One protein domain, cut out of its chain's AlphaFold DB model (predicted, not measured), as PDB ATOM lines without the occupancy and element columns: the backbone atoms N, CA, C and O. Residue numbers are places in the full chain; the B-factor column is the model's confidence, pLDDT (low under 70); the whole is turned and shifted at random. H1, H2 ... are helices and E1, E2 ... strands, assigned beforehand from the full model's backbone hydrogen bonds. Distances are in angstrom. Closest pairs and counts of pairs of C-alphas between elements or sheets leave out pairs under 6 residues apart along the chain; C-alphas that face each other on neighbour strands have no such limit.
ATOM      1  N   PRO A  27       5.356  -4.152  11.165       90.38
ATOM      2  CA  PRO A  27       4.346  -3.118  11.012       90.38
ATOM      3  C   PRO A  27       3.886  -2.610  12.380       90.38
ATOM      4  O   PRO A  27       3.641  -3.389  13.310       90.38
ATOM      5  N   LEU A  28       3.689  -1.295  12.489       88.56
ATOM      6  CA  LEU A  28       3.284  -0.623  13.729       88.56
ATOM      7  C   LEU A  28       1.952  -1.143  14.313       88.56
ATOM      8  O   LEU A  28       1.706  -1.022  15.512       88.56
ATOM      9  N   THR A  29       1.097  -1.743  13.482       90.12
ATOM     10  CA  THR A  29      -0.189  -2.347  13.873       90.12
ATOM     11  C   THR A  29      -0.042  -3.630  14.693       90.12
ATOM     12  O   THR A  29      -0.962  -3.990  15.420       90.12
ATOM     13  N   SER A  30       1.107  -4.305  14.618       91.00
ATOM     14  CA  SER A  30       1.373  -5.546  15.362       91.00
ATOM     15  C   SER A  30       1.816  -5.316  16.816       91.00
ATOM     16  O   SER A  30       1.919  -6.262  17.605       91.00
ATOM     17  N   PHE A  31       2.089  -4.061  17.179       92.25
ATOM     18  CA  PHE A  31       2.470  -3.671  18.529       92.25
ATOM     19  C   PHE A  31       1.236  -3.502  19.414       92.25
ATOM     20  O   PHE A  31       0.160  -3.097  18.973       92.25
ATOM     21  N   HIS A  32       1.412  -3.724  20.716       94.94
ATOM     22  CA  HIS A  32       0.378  -3.399  21.693       94.94
ATOM     23  C   HIS A  32       0.003  -1.902  21.615       94.94
ATOM     24  O   HIS A  32       0.911  -1.067  21.561       94.94
ATOM     25  N   PRO A  33      -1.286  -1.513  21.717       93.81
ATOM     26  CA  PRO A  33      -1.736  -0.135  21.478       93.81
ATOM     27  C   PRO A  33      -0.983   0.936  22.274       93.81
ATOM     28  O   PRO A  33      -0.643   1.998  21.759       93.81
ATOM     29  N   SER A  34      -0.675   0.658  23.540       93.19
ATOM     30  CA  SER A  34       0.086   1.582  24.389       93.19
ATOM     31  C   SER A  34       1.552   1.733  23.967       93.19
ATOM     32  O   SER A  34       2.112   2.812  24.142       93.19
ATOM     33  N   ILE A  35       2.164   0.673  23.429       93.38
ATOM     34  CA  ILE A  35       3.537   0.699  22.907       93.38
ATOM     35  C   ILE A  35       3.532   1.402  21.550       93.38
ATOM     36  O   ILE A  35       4.311   2.322  21.342       93.38
ATOM     37  N   ALA A  36       2.575   1.084  20.677       93.56
ATOM     38  CA  ALA A  36       2.385   1.795  19.417       93.56
ATOM     39  C   ALA A  36       2.182   3.304  19.641       93.56
ATOM     40  O   ALA A  36       2.771   4.117  18.937       93.56
ATOM     41  N   LYS A  37       1.399   3.704  20.656       94.69
ATOM     42  CA  LYS A  37       1.218   5.118  21.032       94.69
ATOM     43  C   LYS A  37       2.529   5.772  21.482       94.69
ATOM     44  O   LYS A  37       2.777   6.919  21.125       94.69
ATOM     45  N   LEU A  38       3.351   5.053  22.248       92.88
ATOM     46  CA  LEU A  38       4.672   5.511  22.685       92.88
ATOM     47  C   LEU A  38       5.607   5.734  21.486       92.88
ATOM     48  O   LEU A  38       6.219   6.792  21.389       92.88
ATOM     49  N   ILE A  39       5.657   4.776  20.557       92.31
ATOM     50  CA  ILE A  39       6.473   4.857  19.338       92.31
ATOM     51  C   ILE A  39       6.001   6.025  18.463       92.31
ATOM     52  O   ILE A  39       6.805   6.865  18.081       92.31
ATOM     53  N   LYS A  40       4.688   6.160  18.228       92.94
ATOM     54  CA  LYS A  40       4.109   7.291  17.475       92.94
ATOM     55  C   LYS A  40       4.458   8.647  18.078       92.94
ATOM     56  O   LYS A  40       4.620   9.607  17.339       92.94
ATOM     57  N   HIS A  41       4.516   8.743  19.403       93.12
ATOM     58  CA  HIS A  41       4.908   9.978  20.068       93.12
ATOM     59  C   HIS A  41       6.373  10.326  19.784       93.12
ATOM     60  O   HIS A  41       6.658  11.470  19.463       93.12
ATOM     61  N   HIS A  42       7.280   9.348  19.847       91.12
ATOM     62  CA  HIS A  42       8.706   9.572  19.571       91.12
ATOM     63  C   HIS A  42       8.979   9.826  18.086       91.12
ATOM     64  O   HIS A  42       9.770  10.703  17.765       91.12
ATOM     65  N   LEU A  43       8.255   9.160  17.183       90.19
ATOM     66  CA  LEU A  43       8.304   9.426  15.737       90.19
ATOM     67  C   LEU A  43       7.900  10.859  15.363       90.19
ATOM     68  O   LEU A  43       8.237  11.322  14.287       90.19
ATOM     69  N   ARG A  44       7.155  11.565  16.221       89.94
ATOM     70  CA  ARG A  44       6.848  12.990  16.009       89.94
ATOM     71  C   ARG A  44       7.976  13.916  16.458       89.94
ATOM     72  O   ARG A  44       7.931  15.094  16.133       89.94
ATOM     73  N   GLN A  45       8.894  13.417  17.281       87.06
ATOM     74  CA  GLN A  45       9.934  14.207  17.942       87.06
ATOM     75  C   GLN A  45      11.322  14.002  17.331       87.06
ATOM     76  O   GLN A  45      12.182  14.856  17.517       87.06
ATOM     77  N   HIS A  46      11.545  12.884  16.640       80.81
ATOM     78  CA  HIS A  46      12.839  12.503  16.082       80.81
ATOM     79  C   HIS A  46      12.705  12.144  14.602       80.81
ATOM     80  O   HIS A  46      11.761  11.444  14.228       80.81
ATOM     81  N   ASP A  47      13.672  12.589  13.799       75.25
ATOM     82  CA  ASP A  47      13.761  12.270  12.374       75.25
ATOM     83  C   ASP A  47      14.328  10.860  12.125       75.25
ATOM     84  O   ASP A  47      14.827  10.179  13.026       75.25
ATOM     85  N   THR A  48      14.171  10.398  10.886       74.00
ATOM     86  CA  THR A  48      14.382   9.024  10.418       74.00
ATOM     87  C   THR A  48      15.809   8.498  10.639       74.00
ATOM     88  O   THR A  48      16.794   9.207  10.458       74.00
ATOM     89  N   GLY A  49      15.926   7.215  11.008       79.44
ATOM     90  CA  GLY A  49      17.206   6.517  11.172       79.44
ATOM     91  C   GLY A  49      17.210   5.590  12.385       79.44
ATOM     92  O   GLY A  49      16.770   4.445  12.304       79.44
ATOM     93  N   SER A  50      17.679   6.097  13.524       87.38
ATOM     94  CA  SER A  50      17.746   5.356  14.786       87.38
ATOM     95  C   SER A  50      17.188   6.205  15.919       87.38
ATOM     96  O   SER A  50      17.539   7.376  16.053       87.38
ATOM     97  N   MET A  51      16.313   5.625  16.741       91.12
ATOM     98  CA  MET A  51      15.750   6.305  17.904       91.12
ATOM     99  C   MET A  51      15.903   5.487  19.175       91.12
ATOM    100  O   MET A  51      15.698   4.273  19.195       91.12
ATOM    101  N   VAL A  52      16.205   6.184  20.267       92.06
ATOM    102  CA  VAL A  52      16.304   5.592  21.599       92.06
ATOM    103  C   VAL A  52      15.003   5.854  22.346       92.06
ATOM    104  O   VAL A  52      14.643   7.002  22.601       92.06
ATOM    105  N   ILE A  53      14.283   4.791  22.698       93.00
ATOM    106  CA  ILE A  53      13.017   4.882  23.428       93.00
ATOM    107  C   ILE A  53      13.161   4.201  24.784       93.00
ATOM    108  O   ILE A  53      13.591   3.053  24.882       93.00
ATOM    109  N   ARG A  54      12.691   4.866  25.844       91.94
ATOM    110  CA  ARG A  54      12.603   4.255  27.178       91.94
ATOM    111  C   ARG A  54      11.705   3.024  27.161       91.94
ATOM    112  O   ARG A  54      10.511   3.107  26.858       91.94
ATOM    113  N   ASN A  55      12.256   1.887  27.569       93.00
ATOM    114  CA  ASN A  55      11.521   0.640  27.625       93.00
ATOM    115  C   ASN A  55      10.421   0.673  28.702       93.00
ATOM    116  O   ASN A  55      10.716   0.814  29.890       93.00
ATOM    117  N   PRO A  56       9.144   0.468  28.345       92.75
ATOM    118  CA  PRO A  56       8.049   0.503  29.308       92.75
ATOM    119  C   PRO A  56       7.995  -0.716  30.257       92.75
ATOM    120  O   PRO A  56       7.166  -0.732  31.170       92.75
ATOM    121  N   PHE A  57       8.822  -1.745  30.044       92.50
ATOM    122  CA  PHE A  57       8.909  -2.951  30.878       92.50
ATOM    123  C   PHE A  57      10.025  -2.916  31.919       92.50
ATOM    124  O   PHE A  57       9.958  -3.678  32.890       92.50
ATOM    125  N   LEU A  58      11.024  -2.056  31.722       90.75
ATOM    126  CA  LEU A  58      12.212  -1.985  32.563       90.75
ATOM    127  C   LEU A  58      12.154  -0.806  33.529       90.75
ATOM    128  O   LEU A  58      11.351   0.118  33.386       90.75
ATOM    129  N   LEU A  59      12.983  -0.910  34.563       88.44
ATOM    130  CA  LEU A  59      13.208   0.155  35.527       88.44
ATOM    131  C   LEU A  59      14.211   1.138  34.926       88.44
ATOM    132  O   LEU A  59      15.204   0.724  34.330       88.44
ATOM    133  N   HIS A  60      13.966   2.429  35.128       86.94
ATOM    134  CA  HIS A  60      14.880   3.479  34.684       86.94
ATOM    135  C   HIS A  60      15.394   4.247  35.884       86.94
ATOM    136  O   HIS A  60      14.617   4.629  36.759       86.94
ATOM    137  N   LYS A  61      16.697   4.503  35.917       82.19
ATOM    138  CA  LYS A  61      17.300   5.397  36.903       82.19
ATOM    139  C   LYS A  61      17.402   6.771  36.266       82.19
ATOM    140  O   LYS A  61      18.038   6.914  35.226       82.19
ATOM    141  N   LEU A  62      16.761   7.774  36.858       77.25
ATOM    142  CA  LEU A  62      16.973   9.142  36.404       77.25
ATOM    143  C   LEU A  62      18.377   9.607  36.809       77.25
ATOM    144  O   LEU A  62      18.818   9.285  37.920       77.25
ATOM    145  N   PRO A  63      19.071  10.369  35.943       72.88
ATOM    146  CA  PRO A  63      20.300  11.030  36.342       72.88
ATOM    147  C   PRO A  63      19.995  11.900  37.564       72.88
ATOM    148  O   PRO A  63      19.003  12.633  37.592       72.88
ATOM    149  N   ASN A  82      15.981   8.472  42.095       73.56
ATOM    150  CA  ASN A  82      14.672   8.640  41.468       73.56
ATOM    151  C   ASN A  82      14.493   7.525  40.423       73.56
ATOM    152  O   ASN A  82      14.917   7.653  39.273       73.56
ATOM    153  N   VAL A  83      13.941   6.389  40.853       80.44
ATOM    154  CA  VAL A  83      13.691   5.225  40.005       80.44
ATOM    155  C   VAL A  83      12.308   5.363  39.382       80.44
ATOM    156  O   VAL A  83      11.298   5.403  40.083       80.44
ATOM    157  N   ILE A  84      12.248   5.394  38.053       82.38
ATOM    158  CA  ILE A  84      10.986   5.316  37.321       82.38
ATOM    159  C   ILE A  84      10.555   3.853  37.283       82.38
ATOM    160  O   ILE A  84      11.247   2.988  36.737       82.38
ATOM    161  N   VAL A  85       9.387   3.593  37.863       84.19
ATOM    162  CA  VAL A  85       8.740   2.278  37.868       84.19
ATOM    163  C   VAL A  85       8.295   1.907  36.443       84.19
ATOM    164  O   VAL A  85       7.840   2.787  35.705       84.19
ATOM    165  N   PRO A  86       8.369   0.625  36.030       89.69
ATOM    166  CA  PRO A  86       7.913   0.209  34.714       89.69
ATOM    167  C   PRO A  86       6.433   0.523  34.527       89.69
ATOM    168  O   PRO A  86       5.613   0.304  35.421       89.69
ATOM    169  N   ARG A  87       6.069   0.953  33.320       91.94
ATOM    170  CA  ARG A  87       4.679   1.264  32.969       91.94
ATOM    171  C   ARG A  87       3.773   0.033  33.043       91.94
ATOM    172  O   ARG A  87       2.591   0.157  33.354       91.94
ATOM    173  N   PHE A  88       4.311  -1.150  32.747       92.50
ATOM    174  CA  PHE A  88       3.573  -2.410  32.822       92.50
ATOM    175  C   PHE A  88       4.061  -3.274  33.977       92.50
ATOM    176  O   PHE A  88       5.247  -3.587  34.075       92.50
ATOM    177  N   SER A  89       3.125  -3.751  34.801       92.25
ATOM    178  CA  SER A  89       3.424  -4.727  35.852       92.25
ATOM    179  C   SER A  89       3.915  -6.053  35.262       92.25
ATOM    180  O   SER A  89       3.520  -6.441  34.161       92.25
ATOM    181  N   ARG A  90       4.704  -6.826  36.023       89.81
ATOM    182  CA  ARG A  90       5.203  -8.148  35.584       89.81
ATOM    183  C   ARG A  90       4.085  -9.090  35.118       89.81
ATOM    184  O   ARG A  90       4.263  -9.852  34.173       89.81
ATOM    185  N   ARG A  91       2.910  -9.035  35.758       91.69
ATOM    186  CA  ARG A  91       1.734  -9.823  35.347       91.69
ATOM    187  C   ARG A  91       1.204  -9.377  33.983       91.69
ATOM    188  O   ARG A  91       0.860 -10.232  33.171       91.69
ATOM    189  N   ALA A  92       1.130  -8.069  33.736       93.25
ATOM    190  CA  ALA A  92       0.736  -7.533  32.437       93.25
ATOM    191  C   ALA A  92       1.757  -7.905  31.353       93.25
ATOM    192  O   ALA A  92       1.353  -8.400  30.307       93.25
ATOM    193  N   GLN A  93       3.059  -7.793  31.643       92.44
ATOM    194  CA  GLN A  93       4.133  -8.215  30.736       92.44
ATOM    195  C   GLN A  93       3.968  -9.685  30.316       92.44
ATOM    196  O   GLN A  93       3.915  -9.980  29.127       92.44
ATOM    197  N   LYS A  94       3.759 -10.606  31.271       92.62
ATOM    198  CA  LYS A  94       3.484 -12.027  30.972       92.62
ATOM    199  C   LYS A  94       2.258 -12.228  30.073       92.62
ATOM    200  O   LYS A  94       2.301 -13.034  29.152       92.62
ATOM    201  N   LYS A  95       1.172 -11.484  30.318       94.06
ATOM    202  CA  LYS A  95      -0.035 -11.531  29.473       94.06
ATOM    203  C   LYS A  95       0.209 -10.993  28.061       94.06
ATOM    204  O   LYS A  95      -0.446 -11.437  27.123       94.06
ATOM    205  N   MET A  96       1.102 -10.020  27.906       93.62
ATOM    206  CA  MET A  96       1.468  -9.491  26.592       93.62
ATOM    207  C   MET A  96       2.304 -10.504  25.822       93.62
ATOM    208  O   MET A  96       1.973 -10.795  24.680       93.62
ATOM    209  N   VAL A  97       3.287 -11.120  26.481       92.25
ATOM    210  CA  VAL A  97       4.102 -12.206  25.918       92.25
ATOM    211  C   VAL A  97       3.239 -13.368  25.415       92.25
ATOM    212  O   VAL A  97       3.542 -13.945  24.381       92.25
ATOM    213  N   SER A  98       2.131 -13.691  26.094       92.44
ATOM    214  CA  SER A  98       1.218 -14.749  25.629       92.44
ATOM    215  C   SER A  98       0.327 -14.359  24.442       92.44
ATOM    216  O   SER A  98      -0.279 -15.236  23.843       92.44
ATOM    217  N   ARG A  99       0.157 -13.061  24.154       93.69
ATOM    218  CA  ARG A  99      -0.816 -12.555  23.162       93.69
ATOM    219  C   ARG A  99      -0.172 -11.963  21.912       93.69
ATOM    220  O   ARG A  99      -0.804 -11.964  20.864       93.69
ATOM    221  N   TYR A 100       1.028 -11.411  22.040       91.62
ATOM    222  CA  TYR A 100       1.730 -10.688  20.984       91.62
ATOM    223  C   TYR A 100       3.023 -11.422  20.621       91.62
ATOM    224  O   TYR A 100       3.623 -12.059  21.491       91.62
ATOM    225  N   PRO A 101       3.477 -11.336  19.360       89.62
ATOM    226  CA  PRO A 101       4.735 -11.947  18.965       89.62
ATOM    227  C   PRO A 101       5.900 -11.295  19.719       89.62
ATOM    228  O   PRO A 101       5.943 -10.079  19.885       89.62
ATOM    229  N   LEU A 102       6.884 -12.100  20.132       87.56
ATOM    230  CA  LEU A 102       8.029 -11.629  20.930       87.56
ATOM    231  C   LEU A 102       8.810 -10.494  20.257       87.56
ATOM    232  O   LEU A 102       9.373  -9.651  20.941       87.56
ATOM    233  N   ARG A 103       8.808 -10.461  18.920       87.31
ATOM    234  CA  ARG A 103       9.488  -9.434  18.125       87.31
ATOM    235  C   ARG A 103       8.805  -8.063  18.186       87.31
ATOM    236  O   ARG A 103       9.485  -7.062  18.017       87.31
ATOM    237  N   SER A 104       7.487  -7.997  18.423       89.62
ATOM    238  CA  SER A 104       6.750  -6.723  18.541       89.62
ATOM    239  C   SER A 104       6.686  -6.200  19.979       89.62
ATOM    240  O   SER A 104       5.956  -5.253  20.284       89.62
ATOM    241  N   LEU A 105       7.431  -6.820  20.894       90.75
ATOM    242  CA  LEU A 105       7.513  -6.415  22.285       90.75
ATOM    243  C   LEU A 105       8.920  -5.892  22.596       90.75
ATOM    244  O   LEU A 105       9.897  -6.443  22.097       90.75
ATOM    245  N   PRO A 106       9.041  -4.859  23.447       90.50
ATOM    246  CA  PRO A 106      10.331  -4.434  23.958       90.50
ATOM    247  C   PRO A 106      10.924  -5.525  24.860       90.50
ATOM    248  O   PRO A 106      10.181  -6.367  25.388       90.50
ATOM    249  N   PRO A 107      12.249  -5.511  25.089       89.69
ATOM    250  CA  PRO A 107      12.900  -6.511  25.921       89.69
ATOM    251  C   PRO A 107      12.315  -6.505  27.330       89.69
ATOM    252  O   PRO A 107      11.977  -5.461  27.891       89.69
ATOM    253  N   SER A 108      12.134  -7.688  27.906       87.69
ATOM    254  CA  SER A 108      11.467  -7.839  29.197       87.69
ATOM    255  C   SER A 108      12.310  -8.714  30.119       87.69
ATOM    256  O   SER A 108      12.991  -9.614  29.650       87.69
ATOM    257  N   PRO A 109      12.205  -8.574  31.449       81.62
ATOM    258  CA  PRO A 109      12.889  -9.487  32.366       81.62
ATOM    259  C   PRO A 109      12.322 -10.919  32.304       81.62
ATOM    260  O   PRO A 109      12.848 -11.836  32.933       81.62
ATOM    261  N   VAL A 110      11.188 -11.123  31.627       81.69
ATOM    262  CA  VAL A 110      10.554 -12.437  31.460       81.69
ATOM    263  C   VAL A 110      11.133 -13.176  30.254       81.69
ATOM    264  O   VAL A 110      11.227 -14.398  30.312       81.69
ATOM    265  N   VAL A 111      11.516 -12.447  29.205       78.44
ATOM    266  CA  VAL A 111      11.982 -12.978  27.922       78.44
ATOM    267  C   VAL A 111      13.179 -12.163  27.461       78.44
ATOM    268  O   VAL A 111      13.035 -10.960  27.226       78.44
ATOM    269  N   ASP A 112      14.311 -12.838  27.283       71.19
ATOM    270  CA  ASP A 112      15.534 -12.264  26.729       71.19
ATOM    271  C   ASP A 112      15.306 -11.987  25.236       71.19
ATOM    272  O   ASP A 112      15.507 -12.844  24.377       71.19
ATOM    273  N   ALA A 113      14.759 -10.809  24.937       70.81
ATOM    274  CA  ALA A 113      14.547 -10.338  23.575       70.81
ATOM    275  C   ALA A 113      15.642  -9.343  23.184       70.81
ATOM    276  O   ALA A 113      16.269  -8.715  24.040       70.81
ATOM    277  N   ASN A 114      15.845  -9.188  21.877       73.81
ATOM    278  CA  ASN A 114      16.807  -8.240  21.334       73.81
ATOM    279  C   ASN A 114      16.436  -6.808  21.756       73.81
ATOM    280  O   ASN A 114      15.270  -6.413  21.697       73.81
ATOM    281  N   SER A 115      17.437  -6.025  22.160       80.50
ATOM    282  CA  SER A 115      17.269  -4.620  22.553       80.50
ATOM    283  C   SER A 115      16.920  -3.695  21.391       80.50
ATOM    284  O   SER A 115      16.445  -2.584  21.622       80.50
ATOM    285  N   THR A 116      17.127  -4.161  20.162       84.69
ATOM    286  CA  THR A 116      16.867  -3.408  18.936       84.69
ATOM    287  C   THR A 116      15.671  -4.001  18.202       84.69
ATOM    288  O   THR A 116      15.561  -5.221  18.046       84.69
ATOM    289  N   THR A 117      14.754  -3.145  17.761       87.06
ATOM    290  CA  THR A 117      13.568  -3.529  16.987       87.06
ATOM    291  C   THR A 117      13.414  -2.618  15.777       87.06
ATOM    292  O   THR A 117      13.295  -1.407  15.937       87.06
ATOM    293  N   THR A 118      13.344  -3.192  14.580       89.25
ATOM    294  CA  THR A 118      13.108  -2.435  13.343       89.25
ATOM    295  C   THR A 118      11.613  -2.324  13.066       89.25
ATOM    296  O   THR A 118      10.900  -3.333  13.008       89.25
ATOM    297  N   VAL A 119      11.116  -1.098  12.904       89.06
ATOM    298  CA  VAL A 119       9.694  -0.803  12.681       89.06
ATOM    299  C   VAL A 119       9.488  -0.210  11.294       89.06
ATOM    300  O   VAL A 119      10.188   0.720  10.898       89.06
ATOM    301  N   GLN A 120       8.485  -0.718  10.575       88.56
ATOM    302  CA  GLN A 120       8.046  -0.139   9.307       88.56
ATOM    303  C   GLN A 120       7.145   1.065   9.570       88.56
ATOM    304  O   GLN A 120       6.094   0.954  10.214       88.56
ATOM    305  N   THR A 121       7.548   2.216   9.044       84.50
ATOM    306  CA  THR A 121       6.768   3.455   9.046       84.50
ATOM    307  C   THR A 121       6.523   3.906   7.606       84.50
ATOM    308  O   THR A 121       7.257   3.499   6.708       84.50
ATOM    309  N   PRO A 122       5.508   4.750   7.337       83.00
ATOM    310  CA  PRO A 122       5.283   5.270   5.983       83.00
ATOM    311  C   PRO A 122       6.469   6.085   5.441       83.00
ATOM    312  O   PRO A 122       6.569   6.277   4.238       83.00
ATOM    313  N   GLN A 123       7.356   6.561   6.319       81.56
ATOM    314  CA  GLN A 123       8.546   7.337   5.966       81.56
ATOM    315  C   GLN A 123       9.795   6.464   5.746       81.56
ATOM    316  O   GLN A 123      10.825   6.986   5.333       81.56
ATOM    317  N   GLY A 124       9.721   5.155   6.017       85.75
ATOM    318  CA  GLY A 124      10.844   4.226   5.896       85.75
ATOM    319  C   GLY A 124      10.953   3.242   7.063       85.75
ATOM    320  O   GLY A 124      10.050   3.108   7.897       85.75
ATOM    321  N   GLU A 125      12.080   2.543   7.122       89.25
ATOM    322  CA  GLU A 125      12.431   1.660   8.235       89.25
ATOM    323  C   GLU A 125      13.145   2.461   9.325       89.25
ATOM    324  O   GLU A 125      14.061   3.230   9.040       89.25
ATOM    325  N   VAL A 126      12.700   2.308  10.575       90.88
ATOM    326  CA  VAL A 126      13.316   2.977  11.726       90.88
ATOM    327  C   VAL A 126      13.761   1.945  12.745       90.88
ATOM    328  O   VAL A 126      12.976   1.088  13.163       90.88
ATOM    329  N   GLU A 127      15.014   2.050  13.173       91.44
ATOM    330  CA  GLU A 127      15.572   1.208  14.222       91.44
ATOM    331  C   GLU A 127      15.275   1.808  15.598       91.44
ATOM    332  O   GLU A 127      15.630   2.947  15.901       91.44
ATOM    333  N   ILE A 128      14.610   1.032  16.450       91.06
ATOM    334  CA  ILE A 128      14.296   1.413  17.825       91.06
ATOM    335  C   ILE A 128      15.262   0.697  18.758       91.06
ATOM    336  O   ILE A 128      15.220  -0.530  18.869       91.06
ATOM    337  N   LEU A 129      16.080   1.467  19.470       92.56
ATOM    338  CA  LEU A 129      16.868   0.992  20.597       92.56
ATOM    339  C   LEU A 129      16.074   1.196  21.889       92.56
ATOM    340  O   LEU A 129      15.745   2.321  22.273       92.56
ATOM    341  N   TRP A 130      15.761   0.101  22.572       91.69
ATOM    342  CA  TRP A 130      15.067   0.144  23.852       91.69
ATOM    343  C   TRP A 130      16.049   0.407  24.993       91.69
ATOM    344  O   TRP A 130      16.865  -0.449  25.322       91.69
ATOM    345  N   ASP A 131      15.925   1.571  25.624       90.19
ATOM    346  CA  ASP A 131      16.709   1.958  26.800       90.19
ATOM    347  C   ASP A 131      16.146   1.323  28.083       90.19
ATOM    348  O   ASP A 131      14.937   1.098  28.183       90.19
ATOM    349  N   GLY A 132      16.991   1.061  29.079       84.06
ATOM    350  CA  GLY A 132      16.599   0.585  30.407       84.06
ATOM    351  C   GLY A 132      17.473  -0.542  30.957       84.06
ATOM    352  O   GLY A 132      17.944  -1.410  30.225       84.06
TER     353      GLY A 132
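AT A GLANCE: This is residues 27 to 63 and 82 to 132 of the 197 residues of the protein "Mitoc_mL59 domain-containing protein" of Tremella mesenterica (strain ATCC 24925 / CBS 8224 / DSM 1558 / NBRC 9311 / NRRL Y-6157 / RJB 2259-6 / UBC 559-6) (UniProt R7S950). A small twisted sheet, E1 E3 E2, has helix H1 beside its strands; helix H2 sits away from it, before a long looping stretch, residues 98 to 115. The 88 printed residues, under half in named elements, run H1 E1 H2 E2 E3; the class is mixed, as is the sheet. It is compact, radius of gyration of the C-alphas 12.7 A, spanning 34 by 34 by 20 A.

HOW THE PARTS SIT: Start at E3, residues 124 to 131: E1, residues 50 to 54, is parallel to it, N 51 and O 127 within hydrogen-bond range at 2.9 A. E2, residues 116 to 121, forms an antiparallel hairpin with E3, N 119 and O 126 within range at 2.9 A. H1, residues 33 to 43, is on the sheet, height 5.2 A; its closest C-alphas to E1 are His 42 and Ile 53, 7.4 A. H2, residues 90 to 97, is not on the sheet. In H1 and H2 every O i to N i+4 pair is within range.

IN THESE COORDINATES: Find C-alpha 33 at (-1.736, -0.135, 21.478), beginning H1, 15.0 A long; E3 runs 21.8 A to C-alpha 131 at (16.709, 1.958, 26.800).

THE WHOLE: Across the cut, C-alphas 63 and 82 are 8.0 A apart. The link H2 to E2 is long. No printed residue is under 70.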